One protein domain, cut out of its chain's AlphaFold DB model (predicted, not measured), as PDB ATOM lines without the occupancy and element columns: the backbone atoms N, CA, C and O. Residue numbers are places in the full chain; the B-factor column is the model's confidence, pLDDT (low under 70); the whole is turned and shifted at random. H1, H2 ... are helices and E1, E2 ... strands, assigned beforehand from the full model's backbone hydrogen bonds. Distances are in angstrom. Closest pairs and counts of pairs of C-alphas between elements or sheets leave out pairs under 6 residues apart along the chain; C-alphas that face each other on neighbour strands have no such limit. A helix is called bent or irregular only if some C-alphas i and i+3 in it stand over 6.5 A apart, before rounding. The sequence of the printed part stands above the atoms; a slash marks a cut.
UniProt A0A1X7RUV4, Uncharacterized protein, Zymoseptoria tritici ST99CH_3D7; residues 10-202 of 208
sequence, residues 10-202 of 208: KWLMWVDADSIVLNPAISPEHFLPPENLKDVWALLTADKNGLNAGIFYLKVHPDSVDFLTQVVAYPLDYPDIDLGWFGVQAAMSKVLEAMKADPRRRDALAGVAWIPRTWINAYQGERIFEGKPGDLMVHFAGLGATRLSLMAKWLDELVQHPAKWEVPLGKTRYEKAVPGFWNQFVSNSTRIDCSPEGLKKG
ATOM      1  N   LYS A  10     218.674 164.646 173.498       88.94
ATOM      2  CA  LYS A  10     217.535 163.795 173.130       88.94
ATOM      3  C   LYS A  10     216.199 164.497 173.358       88.94
ATOM      4  O   LYS A  10     215.219 164.117 172.733       88.94
ATOM      5  N   TRP A  11     216.171 165.506 174.226       95.69
ATOM      6  CA  TRP A  11     214.970 166.216 174.650       95.69
ATOM      7  C   TRP A  11     215.207 167.722 174.689       95.69
ATOM      8  O   TRP A  11     216.294 168.184 175.041       95.69
ATOM      9  N   LEU A  12     214.166 168.464 174.341       95.81
ATOM     10  CA  LEU A  12     214.030 169.900 174.500       95.81
ATOM     11  C   LEU A  12     212.953 170.156 175.551       95.81
ATOM     12  O   LEU A  12     211.868 169.587 175.467       95.81
ATOM     13  N   MET A  13     213.258 171.019 176.515       97.00
ATOM     14  CA  MET A  13     212.275 171.604 177.420       97.00
ATOM     15  C   MET A  13     212.033 173.043 176.974       97.00
ATOM     16  O   MET A  13     212.976 173.831 176.921       97.00
ATOM     17  N   TRP A  14     210.790 173.375 176.643       97.31
ATOM     18  CA  TRP A  14     210.368 174.761 176.461       97.31
ATOM     19  C   TRP A  14     209.930 175.333 177.808       97.31
ATOM     20  O   TRP A  14     209.264 174.636 178.574       97.31
ATOM     21  N   VAL A  15     210.302 176.583 178.083       97.50
ATOM     22  CA  VAL A  15     209.912 177.317 179.291       97.50
ATOM     23  C   VAL A  15     209.622 178.766 178.908       97.50
ATOM     24  O   VAL A  15     210.498 179.440 178.362       97.50
ATOM     25  N   ASP A  16     208.418 179.248 179.209       96.31
ATOM     26  CA  ASP A  16     208.054 180.651 179.014       96.31
ATOM     27  C   ASP A  16     208.922 181.589 179.868       96.31
ATOM     28  O   ASP A  16     209.296 181.287 181.005       96.31
ATOM     29  N   ALA A  17     209.228 182.766 179.314       95.69
ATOM     30  CA  ALA A  17     210.135 183.743 179.917       95.69
ATOM     31  C   ALA A  17     209.630 184.330 181.247       95.69
ATOM     32  O   ALA A  17     210.413 184.889 182.013       95.69
ATOM     33  N   ASP A  18     208.334 184.213 181.538       96.62
ATOM     34  CA  ASP A  18     207.729 184.579 182.814       96.62
ATOM     35  C   ASP A  18     207.626 183.384 183.768       96.62
ATOM     36  O   ASP A  18     206.628 183.217 184.465       96.62
ATOM     37  N   SER A  19     208.687 182.578 183.833       97.75
ATOM     38  CA  SER A  19     208.861 181.492 184.800       97.75
ATOM     39  C   SER A  19     210.157 181.651 185.600       97.75
ATOM     40  O   SER A  19     211.145 182.195 185.109       97.75
ATOM     41  N   ILE A  20     210.165 181.169 186.843       97.81
ATOM     42  CA  ILE A  20     211.333 181.180 187.736       97.81
ATOM     43  C   ILE A  20     211.582 179.766 188.260       97.81
ATOM     44  O   ILE A  20     210.667 179.109 188.760       97.81
ATOM     45  N   VAL A  21     212.834 179.309 188.181       97.31
ATOM     46  CA  VAL A  21     213.282 178.068 188.830       97.31
ATOM     47  C   VAL A  21     213.316 178.289 190.339       97.31
ATOM     48  O   VAL A  21     214.018 179.173 190.821       97.31
ATOM     49  N   LEU A  22     212.555 177.481 191.074       97.50
ATOM     50  CA  LEU A  22     212.478 177.539 192.533       97.50
ATOM     51  C   LEU A  22     213.507 176.623 193.193       97.50
ATOM     52  O   LEU A  22     214.083 176.978 194.215       97.50
ATOM     53  N   ASN A  23     213.719 175.439 192.618       97.88
ATOM     54  CA  ASN A  23     214.558 174.406 193.209       97.88
ATOM     55  C   ASN A  23     215.634 173.925 192.219       97.88
ATOM     56  O   ASN A  23     215.418 172.935 191.512       97.88
ATOM     57  N   PRO A  24     216.808 174.583 192.169       96.38
ATOM     58  CA  PRO A  24     217.931 174.165 191.327       96.38
ATOM     59  C   PRO A  24     218.518 172.788 191.685       96.38
ATOM     60  O   PRO A  24     219.290 172.243 190.899       96.38
ATOM     61  N   ALA A  25     218.161 172.191 192.831       97.19
ATOM     62  CA  ALA A  25     218.612 170.846 193.199       97.19
ATOM     63  C   ALA A  25     217.886 169.724 192.427       97.19
ATOM     64  O   ALA A  25     218.252 168.553 192.560       97.19
ATOM     65  N   ILE A  26     216.858 170.057 191.637       97.56
ATOM     66  CA  ILE A  26     216.098 169.103 190.827       97.56
ATOM     67  C   ILE A  26     216.487 169.262 189.363       97.56
ATOM     68  O   ILE A  26     216.235 170.292 188.741       97.56
ATOM     69  N   SER A  27     217.072 168.210 188.792       96.12
ATOM     70  CA  SER A  27     217.347 168.173 187.356       96.12
ATOM     71  C   SER A  27     216.032 168.148 186.565       96.12
ATOM     72  O   SER A  27     215.182 167.300 186.858       96.12
ATOM     73  N   PRO A  28     215.864 168.982 185.520       95.19
ATOM     74  CA  PRO A  28     214.743 168.862 184.583       95.19
ATOM     75  C   PRO A  28     214.649 167.474 183.931       95.19
ATOM     76  O   PRO A  28     213.565 167.010 183.592       95.19
ATOM     77  N   GLU A  29     215.774 166.761 183.813       95.50
ATOM     78  CA  GLU A  29     215.804 165.402 183.263       95.50
ATOM     79  C   GLU A  29     215.102 164.376 184.162       95.50
ATOM     80  O   GLU A  29     214.689 163.329 183.671       95.50
ATOM     81  N   HIS A  30     214.898 164.680 185.451       96.69
ATOM     82  CA  HIS A  30     214.193 163.790 186.382       96.69
ATOM     83  C   HIS A  30     212.776 163.454 185.907       96.69
ATOM     84  O   HIS A  30     212.278 162.369 186.184       96.69
ATOM     85  N   PHE A  31     212.131 164.370 185.178       97.00
ATOM     86  CA  PHE A  31     210.767 164.206 184.675       97.00
ATOM     87  C   PHE A  31     210.682 163.375 183.395       97.00
ATOM     88  O   PHE A  31     209.583 162.967 183.025       97.00
ATOM     89  N   LEU A  32     211.806 163.128 182.719       96.81
ATOM     90  CA  LEU A  32     211.838 162.411 181.450       96.81
ATOM     91  C   LEU A  32     211.493 160.925 181.629       96.81
ATOM     92  O   LEU A  32     211.691 160.358 182.707       96.81
ATOM     93  N   PRO A  33     210.972 160.272 180.576       95.25
ATOM     94  CA  PRO A  33     210.699 158.847 180.612       95.25
ATOM     95  C   PRO A  33     211.991 158.040 180.770       95.25
ATOM     96  O   PRO A  33     213.042 158.454 180.269       95.25
ATOM     97  N   PRO A  34     211.921 156.853 181.394       93.00
ATOM     98  CA  PRO A  34     213.043 155.928 181.400       93.00
ATOM     99  C   PRO A  34     213.401 155.500 179.967       93.00
ATOM    100  O   PRO A  34     212.547 155.446 179.079       93.00
ATOM    101  N   GLU A  35     214.677 155.181 179.728       87.94
ATOM    102  CA  GLU A  35     215.228 154.989 178.373       87.94
ATOM    103  C   GLU A  35     214.563 153.866 177.559       87.94
ATOM    104  O   GLU A  35     214.644 153.853 176.327       87.94
ATOM    105  N   ASN A  36     213.897 152.921 178.226       88.50
ATOM    106  CA  ASN A  36     213.155 151.846 177.577       88.50
ATOM    107  C   ASN A  36     211.864 152.328 176.890       88.50
ATOM    108  O   ASN A  36     211.362 151.624 176.018       88.50
ATOM    109  N   LEU A  37     211.344 153.514 177.222       90.50
ATOM    110  CA  LEU A  37     210.156 154.098 176.588       90.50
ATOM    111  C   LEU A  37     210.551 154.979 175.409       90.50
ATOM    112  O   LEU A  37     210.512 156.210 175.454       90.50
ATOM    113  N   LYS A  38     210.970 154.319 174.329       87.88
ATOM    114  CA  LYS A  38     211.495 154.990 173.136       87.88
ATOM    115  C   LYS A  38     210.427 155.745 172.346       87.88
ATOM    116  O   LYS A  38     210.781 156.739 171.714       87.88
ATOM    117  N   ASP A  39     209.172 155.329 172.450       90.50
ATOM    118  CA  ASP A  39     208.065 155.889 171.669       90.50
ATOM    119  C   ASP A  39     207.454 157.142 172.312       90.50
ATOM    120  O   ASP A  39     206.719 157.879 171.663       90.50
ATOM    121  N   VAL A  40     207.787 157.437 173.577       95.06
ATOM    122  CA  VAL A  40     207.378 158.696 174.213       95.06
ATOM    123  C   VAL A  40     208.171 159.839 173.585       95.06
ATOM    124  O   VAL A  40     209.405 159.848 173.642       95.06
ATOM    125  N   TRP A  41     207.466 160.809 173.000       95.88
ATOM    126  CA  TRP A  41     208.063 161.946 172.293       95.88
ATOM    127  C   TRP A  41     207.590 163.313 172.797       95.88
ATOM    128  O   TRP A  41     208.223 164.318 172.469       95.88
ATOM    129  N   ALA A  42     206.535 163.375 173.614       97.44
ATOM    130  CA  ALA A  42     206.067 164.620 174.219       97.44
ATOM    131  C   ALA A  42     205.627 164.424 175.669       97.44
ATOM    132  O   ALA A  42     204.907 163.474 175.976       97.44
ATOM    133  N   LEU A  43     206.021 165.353 176.544       97.50
ATOM    134  CA  LEU A  43     205.440 165.505 177.879       97.50
ATOM    135  C   LEU A  43     204.702 166.834 177.895       97.50
ATOM    136  O   LEU A  43     205.322 167.900 177.842       97.50
ATOM    137  N   LEU A  44     203.381 166.752 177.952       97.12
ATOM    138  CA  LEU A  44     202.491 167.901 177.901       97.12
ATOM    139  C   LEU A  44     201.778 168.072 179.237       97.12
ATOM    140  O   LEU A  44     201.623 167.130 180.019       97.12
ATOM    141  N   THR A  45     201.320 169.292 179.486       95.56
ATOM    142  CA  THR A  45     200.497 169.619 180.648       95.56
ATOM    143  C   THR A  45     199.186 170.227 180.184       95.56
ATOM    144  O   THR A  45     199.064 170.685 179.048       95.56
ATOM    145  N   ALA A  46     198.185 170.209 181.054       94.56
ATOM    146  CA  ALA A  46     196.905 170.839 180.794       94.56
ATOM    147  C   ALA A  46     196.425 171.619 182.024       94.56
ATOM    148  O   ALA A  46     196.836 171.361 183.161       94.56
ATOM    149  N   ASP A  47     195.545 172.582 181.786       91.12
ATOM    150  CA  ASP A  47     194.833 173.345 182.798       91.12
ATOM    151  C   ASP A  47     193.348 173.507 182.414       91.12
ATOM    152  O   ASP A  47     192.819 172.810 181.544       91.12
ATOM    153  N   LYS A  48     192.637 174.409 183.099       86.62
ATOM    154  CA  LYS A  48     191.212 174.678 182.850       86.62
ATOM    155  C   LYS A  48     190.907 175.147 181.416       86.62
ATOM    156  O   LYS A  48     189.764 175.031 180.985       86.62
ATOM    157  N   ASN A  49     191.909 175.645 180.695       86.75
ATOM    158  CA  ASN A  49     191.824 176.118 179.317       86.75
ATOM    159  C   ASN A  49     192.256 175.053 178.288       86.75
ATOM    160  O   ASN A  49     192.298 175.354 177.098       86.75
ATOM    161  N   GLY A  50     192.555 173.818 178.708       90.75
ATOM    162  CA  GLY A  50     193.008 172.741 177.823       90.75
ATOM    163  C   GLY A  50     194.508 172.488 177.932       90.75
ATOM    164  O   GLY A  50     195.058 172.589 179.024       90.75
ATOM    165  N   LEU A  51     195.160 172.111 176.825       94.00
ATOM    166  CA  LEU A  51     196.625 171.982 176.769       94.00
ATOM    167  C   LEU A  51     197.262 173.278 177.272       94.00
ATOM    168  O   LEU A  51     196.751 174.346 176.961       94.00
ATOM    169  N   ASN A  52     198.366 173.190 178.005       94.00
ATOM    170  CA  ASN A  52     199.173 174.342 178.371       94.00
ATOM    171  C   ASN A  52     200.485 174.348 177.580       94.00
ATOM    172  O   ASN A  52     201.234 173.372 177.609       94.00
ATOM    173  N   ALA A  53     200.744 175.447 176.872       94.31
ATOM    174  CA  ALA A  53     201.919 175.582 176.013       94.31
ATOM    175  C   ALA A  53     203.092 176.311 176.681       94.31
ATOM    176  O   ALA A  53     204.125 176.481 176.044       94.31
ATOM    177  N   GLY A  54     202.957 176.737 177.941       93.88
ATOM    178  CA  GLY A  54     203.994 177.547 178.574       93.88
ATOM    179  C   GLY A  54     205.222 176.745 178.981       93.88
ATOM    180  O   GLY A  54     206.339 177.252 178.945       93.88
ATOM    181  N   ILE A  55     205.034 175.474 179.355       96.50
ATOM    182  CA  ILE A  55     206.136 174.578 179.716       96.50
ATOM    183  C   ILE A  55     205.805 173.150 179.282       96.50
ATOM    184  O   ILE A  55     204.796 172.575 179.702       96.50
ATOM    185  N   PHE A  56     206.665 172.570 178.446       97.44
ATOM    186  CA  PHE A  56     206.508 171.217 177.911       97.44
ATOM    187  C   PHE A  56     207.856 170.620 177.495       97.44
ATOM    188  O   PHE A  56     208.838 171.344 177.313       97.44
ATOM    189  N   TYR A  57     207.897 169.299 177.302       98.12
ATOM    190  CA  TYR A  57     209.058 168.619 176.724       98.12
ATOM    191  C   TYR A  57     208.718 168.007 175.374       98.12
ATOM    192  O   TYR A  57     207.667 167.383 175.221       98.12
ATOM    193  N   LEU A  58     209.646 168.113 174.426       97.81
ATOM    194  CA  LEU A  58     209.623 167.389 173.159       97.81
ATOM    195  C   LEU A  58     210.927 166.623 172.979       97.81
ATOM    196  O   LEU A  58     212.015 167.154 173.195       97.81
ATOM    197  N   LYS A  59     210.829 165.372 172.555       96.56
ATOM    198  CA  LYS A  59     211.980 164.580 172.141       96.56
ATOM    199  C   LYS A  59     212.472 165.069 170.780       96.56
ATOM    200  O   LYS A  59     211.705 165.580 169.972       96.56
ATOM    201  N   VAL A  60     213.745 164.869 170.474       93.19
ATOM    202  CA  VAL A  60     214.224 164.949 169.091       93.19
ATOM    203  C   VAL A  60     213.707 163.706 168.362       93.19
ATOM    204  O   VAL A  60     214.329 162.646 168.401       93.19
ATOM    205  N   HIS A  61     212.510 163.822 167.782       92.38
ATOM    206  CA  HIS A  61     211.740 162.722 167.199       92.38
ATOM    207  C   HIS A  61     210.977 163.187 165.943       92.38
ATOM    208  O   HIS A  61     210.551 164.345 165.910       92.38
ATOM    209  N   PRO A  62     210.759 162.324 164.927       92.88
ATOM    210  CA  PRO A  62     209.958 162.676 163.752       92.88
ATOM    211  C   PRO A  62     208.566 163.216 164.098       92.88
ATOM    212  O   PRO A  62     208.168 164.233 163.538       92.88
ATOM    213  N   ASP A  63     207.873 162.614 165.073       95.25
ATOM    214  CA  ASP A  63     206.554 163.103 165.507       95.25
ATOM    215  C   ASP A  63     206.620 164.503 166.123       95.25
ATOM    216  O   ASP A  63     205.718 165.303 165.909       95.25
ATOM    217  N   SER A  64     207.704 164.850 166.825       96.31
ATOM    218  CA  SER A  64     207.888 166.200 167.365       96.31
ATOM    219  C   SER A  64     208.078 167.232 166.252       96.31
ATOM    220  O   SER A  64     207.537 168.332 166.338       96.31
ATOM    221  N   VAL A  65     208.827 166.886 165.197       95.19
ATOM    222  CA  VAL A  65     209.042 167.765 164.034       95.19
ATOM    223  C   VAL A  65     207.745 167.959 163.259       95.19
ATOM    224  O   VAL A  65     207.383 169.088 162.934       95.19
ATOM    225  N   ASP A  66     207.036 166.869 162.986       95.44
ATOM    226  CA  ASP A  66     205.752 166.893 162.294       95.44
ATOM    227  C   ASP A  66     204.698 167.675 163.097       95.44
ATOM    228  O   ASP A  66     204.022 168.538 162.539       95.44
ATOM    229  N   PHE A  67     204.639 167.470 164.415       96.69
ATOM    230  CA  PHE A  67     203.771 168.222 165.317       96.69
ATOM    231  C   PHE A  67     204.061 169.728 165.274       96.69
ATOM    232  O   PHE A  67     203.154 170.517 165.018       96.69
ATOM    233  N   LEU A  68     205.318 170.148 165.461       97.06
ATOM    234  CA  LEU A  68     205.685 171.569 165.419       97.06
ATOM    235  C   LEU A  68     205.438 172.196 164.042       97.06
ATOM    236  O   LEU A  68     205.000 173.343 163.963       97.06
ATOM    237  N   THR A  69     205.678 171.445 162.965       96.88
ATOM    238  CA  THR A  69     205.419 171.907 161.594       96.88
ATOM    239  C   THR A  69     203.936 172.195 161.399       96.88
ATOM    240  O   THR A  69     203.582 173.279 160.938       96.88
ATOM    241  N   GLN A  70     203.066 171.271 161.814       96.56
ATOM    242  CA  GLN A  70     201.619 171.461 161.741       96.56
ATOM    243  C   GLN A  70     201.146 172.619 162.624       96.56
ATOM    244  O   GLN A  70     200.282 173.379 162.208       96.56
ATOM    245  N   VAL A  71     201.726 172.806 163.816       96.94
ATOM    246  CA  VAL A  71     201.374 173.927 164.707       96.94
ATOM    247  C   VAL A  71     201.700 175.278 164.068       96.94
ATOM    248  O   VAL A  71     200.879 176.190 164.126       96.94
ATOM    249  N   VAL A  72     202.872 175.410 163.438       96.12
ATOM    250  CA  VAL A  72     203.281 176.646 162.747       96.12
ATOM    251  C   VAL A  72     202.471 176.875 161.469       96.12
ATOM    252  O   VAL A  72     202.132 178.016 161.164       96.12
ATOM    253  N   ALA A  73     202.142 175.809 160.734       96.50
ATOM    254  CA  ALA A  73     201.331 175.881 159.520       96.50
ATOM    255  C   ALA A  73     199.844 176.141 159.805       96.50
ATOM    256  O   ALA A  73     199.157 176.711 158.964       96.50
ATOM    257  N   TYR A  74     199.352 175.795 160.998       96.88
ATOM    258  CA  TYR A  74     197.935 175.870 161.349       96.88
ATOM    259  C   TYR A  74     197.250 177.206 160.995       96.88
ATOM    260  O   TYR A  74     196.218 177.168 160.330       96.88
ATOM    261  N   PRO A  75     197.770 178.394 161.375       93.94
ATOM    262  CA  PRO A  75     197.133 179.662 161.005       93.94
ATOM    263  C   PRO A  75     197.164 179.961 159.496       93.94
ATOM    264  O   PRO A  75     196.380 180.785 159.035       93.94
ATOM    265  N   LEU A  76     198.059 179.328 158.729       94.19
ATOM    266  CA  LEU A  76     198.120 179.459 157.270       94.19
ATOM    267  C   LEU A  76     197.101 178.543 156.588       94.19
ATOM    268  O   LEU A  76     196.443 178.962 155.639       94.19
ATOM    269  N   ASP A  77     196.962 177.315 157.087       95.69
ATOM    270  CA  ASP A  77     196.039 176.314 156.543       95.69
ATOM    271  C   ASP A  77     194.580 176.594 156.943       95.69
ATOM    272  O   ASP A  77     193.651 176.244 156.213       95.69
ATOM    273  N   TYR A  78     194.372 177.251 158.087       95.25
ATOM    274  CA  TYR A  78     193.057 177.558 158.648       95.25
ATOM    275  C   TYR A  78     192.915 179.050 159.010       95.25
ATOM    276  O   TYR A  78     192.685 179.373 160.179       95.25
ATOM    277  N   PRO A  79     193.013 179.970 158.031       94.81
ATOM    278  CA  PRO A  79     193.026 181.414 158.290       94.81
ATOM    279  C   PRO A  79     191.706 181.940 158.877       94.81
ATOM    280  O   PRO A  79     191.696 182.983 159.525       94.81
ATOM    281  N   ASP A  80     190.604 181.212 158.680       96.56
ATOM    282  CA  ASP A  80     189.272 181.580 159.175       96.56
ATOM    283  C   ASP A  80     189.016 181.139 160.629       96.56
ATOM    284  O   ASP A  80     187.979 181.472 161.209       96.56
ATOM    285  N   ILE A  81     189.927 180.365 161.234       94.00
ATOM    286  CA  ILE A  81     189.797 179.919 162.624       94.00
ATOM    287  C   ILE A  81     190.463 180.939 163.547       94.00
ATOM    288  O   ILE A  81     191.684 181.081 163.564       94.00
ATOM    289  N   ASP A  82     189.661 181.584 164.393       92.38
ATOM    290  CA  ASP A  82     190.181 182.404 165.484       92.38
ATOM    291  C   ASP A  82     190.836 181.515 166.556       92.38
ATOM    292  O   ASP A  82     190.172 180.765 167.277       92.38
ATOM    293  N   LEU A  83     192.165 181.596 166.654       91.62
ATOM    294  CA  LEU A  83     192.960 180.904 167.673       91.62
ATOM    295  C   LEU A  83     192.965 181.636 169.028       91.62
ATOM    296  O   LEU A  83     193.500 181.122 170.014       91.62
ATOM    297  N   GLY A  84     192.356 182.822 169.094       88.69
ATOM    298  CA  GLY A  84     192.234 183.632 170.293       88.69
ATOM    299  C   GLY A  84     193.575 184.118 170.846       88.69
ATOM    300  O   GLY A  84     194.616 184.108 170.190       88.69
ATOM    301  N   TRP A  85     193.549 184.545 172.111       82.62
ATOM    302  CA  TRP A  85     194.713 185.124 172.793       82.62
ATOM    303  C   TRP A  85     195.878 184.134 172.970       82.62
ATOM    304  O   TRP A  85     197.040 184.528 172.974       82.62
ATOM    305  N   PHE A  86     195.581 182.838 173.099       84.50
ATOM    306  CA  PHE A  86     196.576 181.784 173.312       84.50
ATOM    307  C   PHE A  86     196.857 181.022 172.012       84.50
ATOM    308  O   PHE A  86     196.736 179.800 171.965       84.50
ATOM    309  N   GLY A  87     197.223 181.747 170.951       89.12
ATOM    310  CA  GLY A  87     197.240 181.220 169.583       89.12
ATOM    311  C   GLY A  87     198.029 179.915 169.399       89.12
ATOM    312  O   GLY A  87     197.501 178.944 168.862       89.12
ATOM    313  N   VAL A  88     199.263 179.849 169.917       91.00
ATOM    314  CA  VAL A  88     200.111 178.641 169.836       91.00
ATOM    315  C   VAL A  88     199.498 177.472 170.611       91.00
ATOM    316  O   VAL A  88     199.442 176.354 170.110       91.00
ATOM    317  N   GLN A  89     198.974 177.728 171.809       93.56
ATOM    318  CA  GLN A  89     198.322 176.714 172.638       93.56
ATOM    319  C   GLN A  89     197.057 176.150 171.978       93.56
ATOM    320  O   GLN A  89     196.810 174.938 172.009       93.56
ATOM    321  N   ALA A  90     196.258 177.026 171.365       94.19
ATOM    322  CA  ALA A  90     195.075 176.643 170.612       94.19
ATOM    323  C   ALA A  90     195.458 175.801 169.385       94.19
ATOM    324  O   ALA A  90     194.894 174.723 169.199       94.19
ATOM    325  N   ALA A  91     196.465 176.223 168.615       96.31
ATOM    326  CA  ALA A  91     196.978 175.466 167.473       96.31
ATOM    327  C   ALA A  91     197.504 174.080 167.888       96.31
ATOM    328  O   ALA A  91     197.099 173.077 167.308       96.31
ATOM    329  N   MET A  92     198.317 173.988 168.949       97.12
ATOM    330  CA  MET A  92     198.786 172.710 169.511       97.12
ATOM    331  C   MET A  92     197.626 171.777 169.863       97.12
ATOM    332  O   MET A  92     197.653 170.595 169.523       97.12
ATOM    333  N   SER A  93     196.584 172.310 170.508       95.38
ATOM    334  CA  SER A  93     195.390 171.533 170.849       95.38
ATOM    335  C   SER A  93     194.689 171.006 169.596       95.38
ATOM    336  O   SER A  93     194.350 169.826 169.532       95.38
ATOM    337  N   LYS A  94     194.519 171.854 168.577       95.44
ATOM    338  CA  LYS A  94     193.857 171.489 167.319       95.44
ATOM    339  C   LYS A  94     194.638 170.453 166.517       95.44
ATOM    340  O   LYS A  94     194.034 169.527 165.981       95.44
ATOM    341  N   VAL A  95     195.965 170.551 166.486       95.94
ATOM    342  CA  VAL A  95     196.824 169.548 165.840       95.94
ATOM    343  C   VAL A  95     196.700 168.194 166.544       95.94
ATOM    344  O   VAL A  95     196.500 167.183 165.876       95.94
ATOM    345  N   LEU A  96     196.720 168.149 167.882       95.12
ATOM    346  CA  LEU A  96     196.508 166.891 168.616       95.12
ATOM    347  C   LEU A  96     195.105 166.307 168.382       95.12
ATOM    348  O   LEU A  96     194.961 165.093 168.243       95.12
ATOM    349  N   GLU A  97     194.072 167.151 168.312       93.69
ATOM    350  CA  GLU A  97     192.707 166.731 167.962       93.69
ATOM    351  C   GLU A  97     192.651 166.122 166.550       93.69
ATOM    352  O   GLU A  97     192.056 165.058 166.365       93.69
ATOM    353  N   ALA A  98     193.316 166.740 165.572       92.62
ATOM    354  CA  ALA A  98     193.403 166.228 164.205       92.62
ATOM    355  C   ALA A  98     194.166 164.892 164.141       92.62
ATOM    356  O   ALA A  98     193.687 163.937 163.528       92.62
ATOM    357  N   MET A  99     195.297 164.775 164.849       93.06
ATOM    358  CA  MET A  99     196.033 163.511 164.986       93.06
ATOM    359  C   MET A  99     195.160 162.413 165.608       93.06
ATOM    360  O   MET A  99     195.258 161.253 165.220       93.06
ATOM    361  N   LYS A 100     194.268 162.760 166.544       91.00
ATOM    362  CA  LYS A 100     193.362 161.802 167.205       91.00
ATOM    363  C   LYS A 100     192.279 161.293 166.266       91.00
ATOM    364  O   LYS A 100     191.855 160.143 166.391       91.00
ATOM    365  N   ALA A 101     191.848 162.135 165.334       90.50
ATOM    366  CA  ALA A 101     190.888 161.772 164.304       90.50
ATOM    367  C   ALA A 101     191.508 160.925 163.176       90.50
ATOM    368  O   ALA A 101     190.776 160.170 162.535       90.50
ATOM    369  N   ASP A 102     192.825 160.999 162.949       90.69
ATOM    370  CA  ASP A 102     193.527 160.239 161.907       90.69
ATOM    371  C   ASP A 102     193.968 158.842 162.401       90.69
ATOM    372  O   ASP A 102     194.879 158.727 163.227       90.69
ATOM    373  N   PRO A 103     193.405 157.738 161.866       89.19
ATOM    374  CA  PRO A 103     193.799 156.385 162.254       89.19
ATOM    375  C   PRO A 103     195.291 156.087 162.067       89.19
ATOM    376  O   PRO A 103     195.831 155.258 162.795       89.19
ATOM    377  N   ARG A 104     195.962 156.768 161.127       89.25
ATOM    378  CA  ARG A 104     197.390 156.584 160.823       89.25
ATOM    379  C   ARG A 104     198.306 157.176 161.895       89.25
ATOM    380  O   ARG A 104     199.491 156.870 161.909       89.25
ATOM    381  N   ARG A 105     197.776 158.037 162.770       88.25
ATOM    382  CA  ARG A 105     198.527 158.770 163.805       88.25
ATOM    383  C   ARG A 105     198.268 158.245 165.221       88.25
ATOM    384  O   ARG A 105     198.778 158.814 166.185       88.25
ATOM    385  N   ARG A 106     197.497 157.161 165.369       81.69
ATOM    386  CA  ARG A 106     197.154 156.583 166.681       81.69
ATOM    387  C   ARG A 106     198.382 156.182 167.491       81.69
ATOM    388  O   ARG A 106     198.433 156.492 168.677       81.69
ATOM    389  N   ASP A 107     199.365 155.559 166.845       85.88
ATOM    390  CA  ASP A 107     200.594 155.120 167.514       85.88
ATOM    391  C   ASP A 107     201.421 156.319 167.994       85.88
ATOM    392  O   ASP A 107     201.884 156.333 169.131       85.88
ATOM    393  N   ALA A 108     201.501 157.384 167.186       88.00
ATOM    394  CA  ALA A 108     202.148 158.630 167.592       88.00
ATOM    395  C   ALA A 108     201.473 159.228 168.837       88.00
ATOM    396  O   ALA A 108     202.149 159.652 169.768       88.00
ATOM    397  N   LEU A 109     200.141 159.220 168.927       90.25
ATOM    398  CA  LEU A 109     199.453 159.737 170.115       90.25
ATOM    399  C   LEU A 109     199.691 158.920 171.386       90.25
ATOM    400  O   LEU A 109     199.646 159.493 172.474       90.25
ATOM    401  N   ALA A 110     199.979 157.621 171.275       88.69
ATOM    402  CA  ALA A 110     200.382 156.817 172.427       88.69
ATOM    403  C   ALA A 110     201.723 157.293 173.026       88.69
ATOM    404  O   ALA A 110     201.980 157.081 174.209       88.69
ATOM    405  N   GLY A 111     202.546 157.990 172.234       92.56
ATOM    406  CA  GLY A 111     203.793 158.625 172.657       92.56
ATOM    407  C   GLY A 111     203.642 159.978 173.368       92.56
ATOM    408  O   GLY A 111     204.651 160.572 173.762       92.56
ATOM    409  N   VAL A 112     202.416 160.483 173.549       95.12
ATOM    410  CA  VAL A 112     202.146 161.731 174.280       95.12
ATOM    411  C   VAL A 112     201.818 161.421 175.740       95.12
ATOM    412  O   VAL A 112     200.770 160.860 176.059       95.12
ATOM    413  N   ALA A 113     202.696 161.836 176.651       95.31
ATOM    414  CA  ALA A 113     202.498 161.710 178.087       95.31
ATOM    415  C   ALA A 113     201.930 163.006 178.679       95.31
ATOM    416  O   ALA A 113     202.563 164.061 178.640       95.31
ATOM    417  N   TRP A 114     200.744 162.925 179.282       95.25
ATOM    418  CA  TRP A 114     200.163 164.033 180.039       95.25
ATOM    419  C   TRP A 114     200.583 163.944 181.504       95.25
ATOM    420  O   TRP A 114     200.070 163.104 182.246       95.25
ATOM    421  N   ILE A 115     201.513 164.801 181.922       95.25
ATOM    422  CA  ILE A 115     202.039 164.816 183.294       95.25
ATOM    423  C   ILE A 115     201.294 165.840 184.167       95.25
ATOM    424  O   ILE A 115     200.702 166.789 183.640       95.25
ATOM    425  N   PRO A 116     201.317 165.701 185.507       93.94
ATOM    426  CA  PRO A 116     200.752 166.712 186.392       93.94
ATOM    427  C   PRO A 116     201.392 168.086 186.160       93.94
ATOM    428  O   PRO A 116     202.605 168.249 186.276       93.94
ATOM    429  N   ARG A 117     200.574 169.105 185.869       93.75
ATOM    430  CA  ARG A 117     201.063 170.457 185.550       93.75
ATOM    431  C   ARG A 117     201.952 171.037 186.650       93.75
ATOM    432  O   ARG A 117     203.005 171.590 186.362       93.75
ATOM    433  N   THR A 118     201.571 170.864 187.912       92.88
ATOM    434  CA  THR A 118     202.312 171.385 189.074       92.88
ATOM    435  C   THR A 118     203.703 170.770 189.248       92.88
ATOM    436  O   THR A 118     204.457 171.216 190.108       92.88
ATOM    437  N   TRP A 119     204.078 169.751 188.468       94.94
ATOM    438  CA  TRP A 119     205.448 169.240 188.475       94.94
ATOM    439  C   TRP A 119     206.432 170.215 187.863       94.94
ATOM    440  O   TRP A 119     207.517 170.395 188.406       94.94
ATOM    441  N   ILE A 120     206.038 170.841 186.761       95.25
ATOM    442  CA  ILE A 120     206.932 171.656 185.942       95.25
ATOM    443  C   ILE A 120     206.374 173.051 185.676       95.25
ATOM    444  O   ILE A 120     207.022 173.827 185.004       95.25
ATOM    445  N   ASN A 121     205.161 173.355 186.140       94.44
ATOM    446  CA  ASN A 121     204.412 174.537 185.728       94.44
ATOM    447  C   ASN A 121     203.376 174.949 186.790       94.44
ATOM    448  O   ASN A 121     202.192 175.121 186.496       94.44
ATOM    449  N   ALA A 122     203.785 175.031 188.061       94.62
ATOM    450  CA  ALA A 122     202.923 175.535 189.135       94.62
ATOM    451  C   ALA A 122     202.658 177.038 188.950       94.62
ATOM    452  O   ALA A 122     203.581 177.786 188.635       94.62
ATOM    453  N   TYR A 123     201.423 177.507 189.154       95.12
ATOM    454  CA  TYR A 123     201.102 178.919 188.931       95.12
ATOM    455  C   TYR A 123     201.272 179.779 190.172       95.12
ATOM    456  O   TYR A 123     200.878 179.416 191.284       95.12
ATOM    457  N   GLN A 124     201.773 180.987 189.927       96.31
ATOM    458  CA  GLN A 124     201.534 182.138 190.777       96.31
ATOM    459  C   GLN A 124     200.312 182.896 190.246       96.31
ATOM    460  O   GLN A 124     200.352 183.478 189.167       96.31
ATOM    461  N   GLY A 125     199.232 182.935 191.023       93.44
ATOM    462  CA  GLY A 125     198.154 183.913 190.862       93.44
ATOM    463  C   GLY A 125     198.468 185.213 191.609       93.44
ATOM    464  O   GLY A 125     199.425 185.287 192.374       93.44
ATOM    465  N   GLU A 126     197.630 186.242 191.489       91.00
ATOM    466  CA  GLU A 126     197.881 187.522 192.182       91.00
ATOM    467  C   GLU A 126     197.970 187.397 193.713       91.00
ATOM    468  O   GLU A 126     198.643 188.188 194.371       91.00
ATOM    469  N   ARG A 127     197.271 186.410 194.288       90.12
ATOM    470  CA  ARG A 127     197.162 186.216 195.745       90.12
ATOM    471  C   ARG A 127     197.495 184.808 196.221       90.12
ATOM    472  O   ARG A 127     197.635 184.602 197.421       90.12
ATOM    473  N   ILE A 128     197.554 183.840 195.312       92.31
ATOM    474  CA  ILE A 128     197.655 182.419 195.652       92.31
ATOM    475  C   ILE A 128     198.785 181.819 194.832       92.31
ATOM    476  O   ILE A 128     198.855 182.039 193.626       92.31
ATOM    477  N   PHE A 129     199.638 181.053 195.497       93.69
ATOM    478  CA  PHE A 129     200.624 180.196 194.861       93.69
ATOM    479  C   PHE A 129     200.144 178.745 194.940       93.69
ATOM    480  O   PHE A 129     199.696 178.303 195.997       93.69
ATOM    481  N   GLU A 130     200.207 178.019 193.826       93.44
ATOM    482  CA  GLU A 130     199.766 176.619 193.763       93.44
ATOM    483  C   GLU A 130     200.834 175.619 194.213       93.44
ATOM    484  O   GLU A 130     200.506 174.483 194.562       93.44
ATOM    485  N   GLY A 131     202.104 176.012 194.141       91.50
ATOM    486  CA  GLY A 131     203.208 175.122 194.457       91.50
ATOM    487  C   GLY A 131     203.519 175.052 195.948       91.50
ATOM    488  O   GLY A 131     202.827 175.600 196.810       91.50
ATOM    489  N   LYS A 132     204.605 174.356 196.263       93.25
ATOM    490  CA  LYS A 132     205.108 174.149 197.623       93.25
ATOM    491  C   LYS A 132     206.644 174.105 197.642       93.25
ATOM    492  O   LYS A 132     207.252 173.885 196.595       93.25
ATOM    493  N   PRO A 133     207.284 174.289 198.811       94.19
ATOM    494  CA  PRO A 133     208.715 174.045 198.980       94.19
ATOM    495  C   PRO A 133     209.174 172.733 198.330       94.19
ATOM    496  O   PRO A 133     208.549 171.686 198.520       94.19
ATOM    497  N   GLY A 134     210.258 172.805 197.558       94.25
ATOM    498  CA  GLY A 134     210.804 171.689 196.794       94.25
ATOM    499  C   GLY A 134     210.250 171.517 195.377       94.25
ATOM    500  O   GLY A 134     210.786 170.683 194.644       94.25
ATOM    501  N   ASP A 135     209.236 172.290 194.972       95.06
ATOM    502  CA  ASP A 135     208.772 172.326 193.581       95.06
ATOM    503  C   ASP A 135     209.842 172.872 192.639       95.06
ATOM    504  O   ASP A 135     210.632 173.729 193.020       95.06
ATOM    505  N   LEU A 136     209.855 172.383 191.397       96.88
ATOM    506  CA  LEU A 136     210.878 172.746 190.419       96.88
ATOM    507  C   LEU A 136     210.834 174.237 190.057       96.88
ATOM    508  O   LEU A 136     211.866 174.906 190.064       96.88
ATOM    509  N   MET A 137     209.653 174.750 189.704       96.19
ATOM    510  CA  MET A 137     209.499 176.101 189.168       96.19
ATOM    511  C   MET A 137     208.087 176.662 189.336       96.19
ATOM    512  O   MET A 137     207.127 175.925 189.573       96.19
ATOM    513  N   VAL A 138     207.986 177.980 189.178       96.88
ATOM    514  CA  VAL A 138     206.744 178.755 189.189       96.88
ATOM    515  C   VAL A 138     206.591 179.531 187.883       96.88
ATOM    516  O   VAL A 138     207.560 180.092 187.381       96.88
ATOM    517  N   HIS A 139     205.367 179.589 187.365       97.06
ATOM    518  CA  HIS A 139     204.994 180.307 186.149       97.06
ATOM    519  C   HIS A 139     203.977 181.414 186.471       97.06
ATOM    520  O   HIS A 139     203.020 181.216 187.225       97.06
ATOM    521  N   PHE A 140     204.196 182.597 185.898       97.00
ATOM    522  CA  PHE A 140     203.462 183.839 186.148       97.00
ATOM    523  C   PHE A 140     202.470 184.179 185.015       97.00
ATOM    524  O   PHE A 140     202.308 185.343 184.619       97.00
ATOM    525  N   ALA A 141     201.778 183.153 184.512       92.12
ATOM    526  CA  ALA A 141     200.849 183.250 183.393       92.12
ATOM    527  C   ALA A 141     199.681 184.214 183.669       92.12
ATOM    528  O   ALA A 141     198.999 184.136 184.691       92.12
ATOM    529  N   GLY A 142     199.393 185.103 182.713       90.56
ATOM    530  CA  GLY A 142     198.181 185.933 182.739       90.56
ATOM    531  C   GLY A 142     198.125 187.020 183.823       90.56
ATOM    532  O   GLY A 142     197.054 187.572 184.050       90.56
ATOM    533  N   LEU A 143     199.244 187.367 184.469       93.19
ATOM    534  CA  LEU A 143     199.283 188.369 185.553       93.19
ATOM    535  C   LEU A 143     199.354 189.834 185.084       93.19
ATOM    536  O   LEU A 143     199.309 190.759 185.896       93.19
ATOM    537  N   GLY A 144     199.482 190.083 183.777       92.56
ATOM    538  CA  GLY A 144     199.488 191.439 183.221       92.56
ATOM    539  C   GLY A 144     200.505 192.358 183.913       92.56
ATOM    540  O   GLY A 144     201.693 192.043 183.978       92.56
ATOM    541  N   ALA A 145     200.033 193.489 184.447       93.88
ATOM    542  CA  ALA A 145     200.875 194.497 185.095       93.88
ATOM    543  C   ALA A 145     201.495 194.039 186.432       93.88
ATOM    544  O   ALA A 145     202.524 194.577 186.839       93.88
ATOM    545  N   THR A 146     200.913 193.047 187.120       95.50
ATOM    546  CA  THR A 146     201.437 192.562 188.413       95.50
ATOM    547  C   THR A 146     202.559 191.535 188.251       95.50
ATOM    548  O   THR A 146     203.281 191.263 189.209       95.50
ATOM    549  N   ARG A 147     202.766 191.012 187.033       96.50
ATOM    550  CA  ARG A 147     203.758 189.971 186.732       96.50
ATOM    551  C   ARG A 147     205.156 190.326 187.237       96.50
ATOM    552  O   ARG A 147     205.723 189.590 188.035       96.50
ATOM    553  N   LEU A 148     205.700 191.463 186.797       96.50
ATOM    554  CA  LEU A 148     207.089 191.834 187.093       96.50
ATOM    555  C   LEU A 148     207.322 192.064 188.590       96.50
ATOM    556  O   LEU A 148     208.356 191.665 189.119       96.50
ATOM    557  N   SER A 149     206.355 192.663 189.290       96.88
ATOM    558  CA  SER A 149     206.484 192.903 190.730       96.88
ATOM    559  C   SER A 149     206.394 191.609 191.541       96.88
ATOM    560  O   SER A 149     207.092 191.470 192.541       96.88
ATOM    561  N   LEU A 150     205.581 190.641 191.110       97.00
ATOM    562  CA  LEU A 150     205.523 189.316 191.729       97.00
ATOM    563  C   LEU A 150     206.778 188.489 191.437       97.00
ATOM    564  O   LEU A 150     207.286 187.842 192.350       97.00
ATOM    565  N   MET A 151     207.314 188.552 190.216       97.94
ATOM    566  CA  MET A 151     208.590 187.913 189.875       97.94
ATOM    567  C   MET A 151     209.735 188.459 190.734       97.94
ATOM    568  O   MET A 151     210.476 187.674 191.315       97.94
ATOM    569  N   ALA A 152     209.837 189.784 190.895       97.75
ATOM    570  CA  ALA A 152     210.822 190.403 191.785       97.75
ATOM    571  C   ALA A 152     210.704 189.893 193.233       97.75
ATOM    572  O   ALA A 152     211.700 189.471 193.811       97.75
ATOM    573  N   LYS A 153     209.483 189.825 193.786       96.81
ATOM    574  CA  LYS A 153     209.259 189.272 195.136       96.81
ATOM    575  C   LYS A 153     209.708 187.817 195.267       96.81
ATOM    576  O   LYS A 153     210.202 187.429 196.319       96.81
ATOM    577  N   TRP A 154     209.524 187.009 194.225       97.38
ATOM    578  CA  TRP A 154     209.993 185.624 194.220       97.38
ATOM    579  C   TRP A 154     211.512 185.518 194.152       97.38
ATOM    580  O   TRP A 154     212.082 184.689 194.853       97.38
ATOM    581  N   LEU A 155     212.173 186.365 193.361       97.56
ATOM    582  CA  LEU A 155     213.635 186.430 193.353       97.56
ATOM    583  C   LEU A 155     214.174 186.824 194.736       97.56
ATOM    584  O   LEU A 155     215.090 186.172 195.231       97.56
ATOM    585  N   ASP A 156     213.558 187.810 195.393       98.06
ATOM    586  CA  ASP A 156     213.914 188.200 196.763       98.06
ATOM    587  C   ASP A 156     213.713 187.044 197.758       98.06
ATOM    588  O   ASP A 156     214.587 186.785 198.585       98.06
ATOM    589  N   GLU A 157     212.595 186.315 197.667       96.69
ATOM    590  CA  GLU A 157     212.306 185.140 198.502       96.69
ATOM    591  C   GLU A 157     213.346 184.026 198.306       96.69
ATOM    592  O   GLU A 157     213.781 183.423 199.286       96.69
ATOM    593  N   LEU A 158     213.772 183.760 197.067       96.75
ATOM    594  CA  LEU A 158     214.786 182.744 196.771       96.75
ATOM    595  C   LEU A 158     216.174 183.143 197.284       96.75
ATOM    596  O   LEU A 158     216.908 182.288 197.773       96.75
ATOM    597  N   VAL A 159     216.519 184.432 197.229       96.38
ATOM    598  CA  VAL A 159     217.785 184.949 197.775       96.38
ATOM    599  C   VAL A 159     217.786 184.933 199.305       96.38
ATOM    600  O   VAL A 159     218.795 184.587 199.916       96.38
ATOM    601  N   GLN A 160     216.670 185.298 199.940       97.75
ATOM    602  CA  GLN A 160     216.569 185.369 201.402       97.75
ATOM    603  C   GLN A 160     216.392 183.991 202.050       97.75
ATOM    604  O   GLN A 160     216.902 183.752 203.145       97.75
ATOM    605  N   HIS A 161     215.687 183.076 201.380       96.75
ATOM    606  CA  HIS A 161     215.301 181.778 201.930       96.75
ATOM    607  C   HIS A 161     215.660 180.597 201.003       96.75
ATOM    608  O   HIS A 161     214.810 179.732 200.778       96.75
ATOM    609  N   PRO A 162     216.907 180.473 200.500       95.12
ATOM    610  CA  PRO A 162     217.262 179.439 199.521       95.12
ATOM    611  C   PRO A 162     217.029 178.023 200.064       95.12
ATOM    612  O   PRO A 162     216.400 177.200 199.408       95.12
ATOM    613  N   ALA A 163     217.400 177.760 201.324       95.50
ATOM    614  CA  ALA A 163     217.246 176.446 201.962       95.50
ATOM    615  C   ALA A 163     215.786 175.974 202.109       95.50
ATOM    616  O   ALA A 163     215.539 174.786 202.322       95.50
ATOM    617  N   LYS A 164     214.812 176.890 202.023       96.06
ATOM    618  CA  LYS A 164     213.387 176.539 202.011       96.06
ATOM    619  C   LYS A 164     212.994 175.909 200.676       96.06
ATOM    620  O   LYS A 164     212.181 174.991 200.666       96.06
ATOM    621  N   TRP A 165     213.540 176.405 199.568       96.44
ATOM    622  CA  TRP A 165     213.129 176.023 198.216       96.44
ATOM    623  C   TRP A 165     214.060 174.983 197.586       96.44
ATOM    624  O   TRP A 165     213.574 174.084 196.901       96.44
ATOM    625  N   GLU A 166     215.356 175.030 197.904       97.06
ATOM    626  CA  GLU A 166     216.387 174.078 197.480       97.06
ATOM    627  C   GLU A 166     216.303 172.751 198.247       97.06
ATOM    628  O   GLU A 166     217.116 172.425 199.115       97.06
ATOM    629  N   VAL A 167     215.275 171.964 197.939       97.62
ATOM    630  CA  VAL A 167     215.052 170.657 198.559       97.62
ATOM    631  C   VAL A 167     215.661 169.565 197.673       97.62
ATOM    632  O   VAL A 167     215.257 169.434 196.517       97.62
ATOM    633  N   PRO A 168     216.590 168.729 198.174       97.62
ATOM    634  CA  PRO A 168     217.181 167.663 197.370       97.62
ATOM    635  C   PRO A 168     216.121 166.640 196.948       97.62
ATOM    636  O   PRO A 168     215.186 166.372 197.706       97.62
ATOM    637  N   LEU A 169     216.306 166.017 195.778       97.00
ATOM    638  CA  LEU A 169     215.331 165.110 195.156       97.00
ATOM    639  C   LEU A 169     214.710 164.108 196.140       97.00
ATOM    640  O   LEU A 169     213.484 164.044 196.219       97.00
ATOM    641  N   GLY A 170     215.529 163.412 196.937       96.94
ATOM    642  CA  GLY A 170     215.080 162.398 197.906       96.94
ATOM    643  C   GLY A 170     214.240 162.918 199.083       96.94
ATOM    644  O   GLY A 170     213.801 162.151 199.932       96.94
ATOM    645  N   LYS A 171     214.021 164.233 199.171       96.50
ATOM    646  CA  LYS A 171     213.109 164.874 200.132       96.50
ATOM    647  C   LYS A 171     211.911 165.543 199.457       96.50
ATOM    648  O   LYS A 171     211.068 166.120 200.140       96.50
ATOM    649  N   THR A 172     211.825 165.484 198.131       95.94
ATOM    650  CA  THR A 172     210.685 165.999 197.364       95.94
ATOM    651  C   THR A 172     209.678 164.890 197.073       95.94
ATOM    652  O   THR A 172     210.002 163.703 197.109       95.94
ATOM    653  N   ARG A 173     208.451 165.262 196.682       92.94
ATOM    654  CA  ARG A 173     207.480 164.276 196.172       92.94
ATOM    655  C   ARG A 173     207.947 163.602 194.879       92.94
ATOM    656  O   ARG A 173     207.502 162.497 194.578       92.94
ATOM    657  N   TYR A 174     208.820 164.261 194.112       95.56
ATOM    658  CA  TYR A 174     209.227 163.803 192.789       95.56
ATOM    659  C   TYR A 174     209.985 162.477 192.828       95.56
ATOM    660  O   TYR A 174     209.865 161.712 191.874       95.56
ATOM    661  N   GLU A 175     210.696 162.179 193.924       95.69
ATOM    662  CA  GLU A 175     211.432 160.919 194.104       95.69
ATOM    663  C   GLU A 175     210.535 159.698 193.865       95.69
ATOM    664  O   GLU A 175     210.929 158.761 193.179       95.69
ATOM    665  N   LYS A 176     209.308 159.722 194.397       94.38
ATOM    666  CA  LYS A 176     208.355 158.609 194.275       94.38
ATOM    667  C   LYS A 176     207.328 158.840 193.176       94.38
ATOM    668  O   LYS A 176     206.952 157.897 192.480       94.38
ATOM    669  N   ALA A 177     206.870 160.081 193.018       93.38
ATOM    670  CA  ALA A 177     205.774 160.400 192.115       93.38
ATOM    671  C   ALA A 177     206.157 160.195 190.641       93.38
ATOM    672  O   ALA A 177     205.368 159.620 189.893       93.38
ATOM    673  N   VAL A 178     207.371 160.590 190.233       95.19
ATOM    674  CA  VAL A 178     207.799 160.487 188.827       95.19
ATOM    675  C   VAL A 178     208.028 159.035 188.391       95.19
ATOM    676  O   VAL A 178     207.402 158.620 187.412       95.19
ATOM    677  N   PRO A 179     208.806 158.200 189.114       94.00
ATOM    678  CA  PRO A 179     208.915 156.784 188.761       94.00
ATOM    679  C   PRO A 179     207.565 156.062 188.839       94.00
ATOM    680  O   PRO A 179     207.251 155.228 187.992       94.00
ATOM    681  N   GLY A 180     206.730 156.408 189.828       93.12
ATOM    682  CA  GLY A 180     205.380 155.866 189.967       93.12
ATOM    683  C   GLY A 180     204.488 156.165 188.759       93.12
ATOM    684  O   GLY A 180     203.784 155.269 188.292       93.12
ATOM    685  N   PHE A 181     204.546 157.386 188.221       93.62
ATOM    686  CA  PHE A 181     203.838 157.763 186.997       93.62
ATOM    687  C   PHE A 181     204.314 156.945 185.796       93.62
ATOM    688  O   PHE A 181     203.486 156.347 185.111       93.62
ATOM    689  N   TRP A 182     205.628 156.843 185.574       93.88
ATOM    690  CA  TRP A 182     206.151 156.078 184.440       93.88
ATOM    691  C   TRP A 182     205.803 154.590 184.533       93.88
ATOM    692  O   TRP A 182     205.381 154.004 183.541       93.88
ATOM    693  N   ASN A 183     205.844 153.986 185.722       91.75
ATOM    694  CA  ASN A 183     205.407 152.597 185.914       91.75
ATOM    695  C   ASN A 183     203.920 152.386 185.561       91.75
ATOM    696  O   ASN A 183     203.544 151.356 184.991       91.75
ATOM    697  N   GLN A 184     203.064 153.361 185.876       88.75
ATOM    698  CA  GLN A 184     201.647 153.326 185.508       88.75
ATOM    699  C   GLN A 184     201.435 153.528 184.002       88.75
ATOM    700  O   GLN A 184     200.600 152.844 183.411       88.75
ATOM    701  N   PHE A 185     202.224 154.415 183.392       88.12
ATOM    702  CA  PHE A 185     202.222 154.660 181.952       88.12
ATOM    703  C   PHE A 185     202.549 153.375 181.173       88.12
ATOM    704  O   PHE A 185     201.795 152.984 180.289       88.12
ATOM    705  N   VAL A 186     203.609 152.652 181.563       84.75
ATOM    706  CA  VAL A 186     204.023 151.389 180.914       84.75
ATOM    707  C   VAL A 186     202.976 150.292 181.024       84.75
ATOM    708  O   VAL A 186     202.743 149.547 180.077       84.75
ATOM    709  N   SER A 187     202.340 150.170 182.184       79.81
ATOM    710  CA  SER A 187     201.341 149.124 182.420       79.81
ATOM    711  C   SER A 187     199.987 149.429 181.771       79.81
ATOM    712  O   SER A 187     199.043 148.666 181.976       79.81
ATOM    713  N   ASN A 188     199.872 150.546 181.031       73.69
ATOM    714  CA  ASN A 188     198.616 151.106 180.527       73.69
ATOM    715  C   ASN A 188     197.520 151.122 181.611       73.69
ATOM    716  O   ASN A 188     196.333 150.921 181.356       73.69
ATOM    717  N   SER A 189     197.955 151.297 182.862       62.47
ATOM    718  CA  SER A 189     197.121 151.274 184.060       62.47
ATOM    719  C   SER A 189     197.024 152.661 184.678       62.47
ATOM    720  O   SER A 189     196.648 152.793 185.845       62.47
ATOM    721  N   THR A 190     197.377 153.694 183.902       60.94
ATOM    722  CA  THR A 190     197.444 155.092 184.315       60.94
ATOM    723  C   THR A 190     196.127 155.511 184.946       60.94
ATOM    724  O   THR A 190     195.140 155.818 184.282       60.94
ATOM    725  N   ARG A 191     196.111 155.495 186.283       65.19
ATOM    726  CA  ARG A 191     194.989 155.989 187.087       65.19
ATOM    727  C   ARG A 191     194.941 157.511 187.048       65.19
ATOM    728  O   ARG A 191     193.874 158.092 187.219       65.19
ATOM    729  N   ILE A 192     196.103 158.118 186.818       75.25
ATOM    730  CA  ILE A 192     196.294 159.550 186.665       75.25
ATOM    731  C   ILE A 192     196.167 159.887 185.182       75.25
ATOM    732  O   ILE A 192     196.996 159.484 184.370       75.25
ATOM    733  N   ASP A 193     195.127 160.634 184.842       86.38
ATOM    734  CA  ASP A 193     194.944 161.197 183.509       86.38
ATOM    735  C   ASP A 193     194.949 162.717 183.626       86.38
ATOM    736  O   ASP A 193     193.983 163.317 184.104       86.38
ATOM    737  N   CYS A 194     196.061 163.322 183.213       91.81
ATOM    738  CA  CYS A 194     196.265 164.766 183.213       91.81
ATOM    739  C   CYS A 194     196.046 165.412 181.841       91.81
ATOM    740  O   CYS A 194     196.428 166.562 181.646       91.81
ATOM    741  N   SER A 195     195.403 164.703 180.906       92.50
ATOM    742  CA  SER A 195     194.873 165.319 179.686       92.50
ATOM    743  C   SER A 195     193.761 166.327 180.013       92.50
ATOM    744  O   SER A 195     193.179 166.279 181.107       92.50
ATOM    745  N   PRO A 196     193.387 167.212 179.072       91.69
ATOM    746  CA  PRO A 196     192.226 168.085 179.231       91.69
ATOM    747  C   PRO A 196     190.943 167.333 179.634       91.69
ATOM    748  O   PRO A 196     190.190 167.787 180.499       91.69
ATOM    749  N   GLU A 197     190.680 166.157 179.055       90.75
ATOM    750  CA  GLU A 197     189.533 165.316 179.407       90.75
ATOM    751  C   GLU A 197     189.686 164.641 180.774       90.75
ATOM    752  O   GLU A 197     188.697 164.428 181.484       90.75
ATOM    753  N   GLY A 198     190.913 164.286 181.153       89.25
ATOM    754  CA  GLY A 198     191.261 163.780 182.476       89.25
ATOM    755  C   GLY A 198     190.981 164.792 183.585       89.25
ATOM    756  O   GLY A 198     190.277 164.470 184.548       89.25
ATOM    757  N   LEU A 199     191.422 166.037 183.399       88.50
ATOM    758  CA  LEU A 199     191.182 167.150 184.322       88.50
ATOM    759  C   LEU A 199     189.693 167.433 184.522       88.50
ATOM    760  O   LEU A 199     189.234 167.499 185.662       88.50
ATOM    761  N   LYS A 200     188.913 167.514 183.436       87.44
ATOM    762  CA  LYS A 200     187.451 167.720 183.502       87.44
ATOM    763  C   LYS A 200     186.730 166.633 184.305       87.44
ATOM    764  O   LYS A 200     185.691 166.895 184.899       87.44
ATOM    765  N   LYS A 201     187.279 165.415 184.326       88.62
ATOM    766  CA  LYS A 201     186.747 164.263 185.070       88.62
ATOM    767  C   LYS A 201     187.355 164.107 186.470       88.62
ATOM    768  O   LYS A 201     187.068 163.113 187.128       88.62
ATOM    769  N   GLY A 202     188.221 165.027 186.907       84.75
ATOM    770  CA  GLY A 202     188.910 164.935 188.197       84.75
ATOM    771  C   GLY A 202     189.870 163.746 188.303       84.75
ATOM    772  O   GLY A 202     190.096 163.244 189.399       84.75
TER     773      GLY A 202
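This is residues 10 to 202 of the 208 residues of an uncharacterized protein of Zymoseptoria tritici ST99CH_3D7 (UniProt A0A1X7RUV4). A sheet of four strands, E1 E4 E3 E5, stands in the middle; the helices H2, H3 and H4 gather at one end, and at the other end the long helix H5 packs on a small sheet, E2 and E6. H7 runs along one side near H1, and H8 packs on the ends of E3 and E4. The printed part has 193 residues, with eight named helices and six named strands in the order E1 E2 H1 E3 E4 H2 H3 H4 E5 E6 H5 H6 H7 H8. The class is mixed, helices and strands; the larger sheet is mixed, the smaller antiparallel. The whole is compact, with a radius of gyration of the C-alphas of 17.4 A and spans of 53 by 40 by 32 A.

E1, residues 11 to 15, is antiparallel to E4, residues 50 to 59, with N 12 and O 58 2.8 A apart. E2, residues 19 to 21, is antiparallel to E6, residues 137 to 139, with N 20 and O 138 2.9 A apart. H1, residues 28 to 31, only grazes the larger sheet. E3, residues 42 to 47, forms a hairpin with E4, with N 43 and O 57 2.9 A apart; E4 bends by 86 degrees at residue 54. H2, residues 62 to 77, touches H3, residues 87 to 101, at a steep tilt of 65 degrees, closest at C-alphas 71 and 91, 5.4 A. H3 runs across E4 at 76 degrees on the local plane, at a height over the sheet of 8.6 A. Residues 96 to 100 of H3 touch H4, residues 103 to 110, closest at C-alphas 99 and 105, 5.5 A. E5, residues 112 to 114, is parallel to E3, with N 113 and O 42 2.8 A apart. The closest C-alphas of E2 and H5, residues 144 to 160, are Ile 20 and Met 151, 7.6 A. H6, residues 162 to 165, is close to H5 but not clearly touching, at 7.1 A between C-alphas 165 and 158. H7, residues 174 to 186, is likewise close to H1, at 6.3 A between C-alphas 178 and 31. H8, residues 196 to 200, is on the same face as H3, over none of the strands. Every O i to N i+4 pair is within hydrogen-bond range in H3 and H8, against 10 of 12 in H2, 2 of 4 in H4, 11 of 13 in H5 and 8 of 9 in H7; H1 and H6 are too short for one.

E1 begins at C-alpha 11, (214.970, 166.216, 174.650). E4 is 21.4 A long, H2 20.8 A, H3 21.1 A, H5 25.7 A and H7 18.0 A. H2, H4 and H5 are irregular, with C-alphas 72 and 75 7.1 A apart, 104 and 107 7.6 A, and 145 and 148 7.0 A. H8 ends at C-alpha 200, (187.451, 167.720, 183.502).

The C-alphas of Pro 103 and Gln 160, 53.8 A, are the two farthest apart. The printed part has no cut. The link from E5 to E6, residues 115 to 136, is long. Mean pLDDT of the printed part is 93.2, and residues 189 to 191 are under 70.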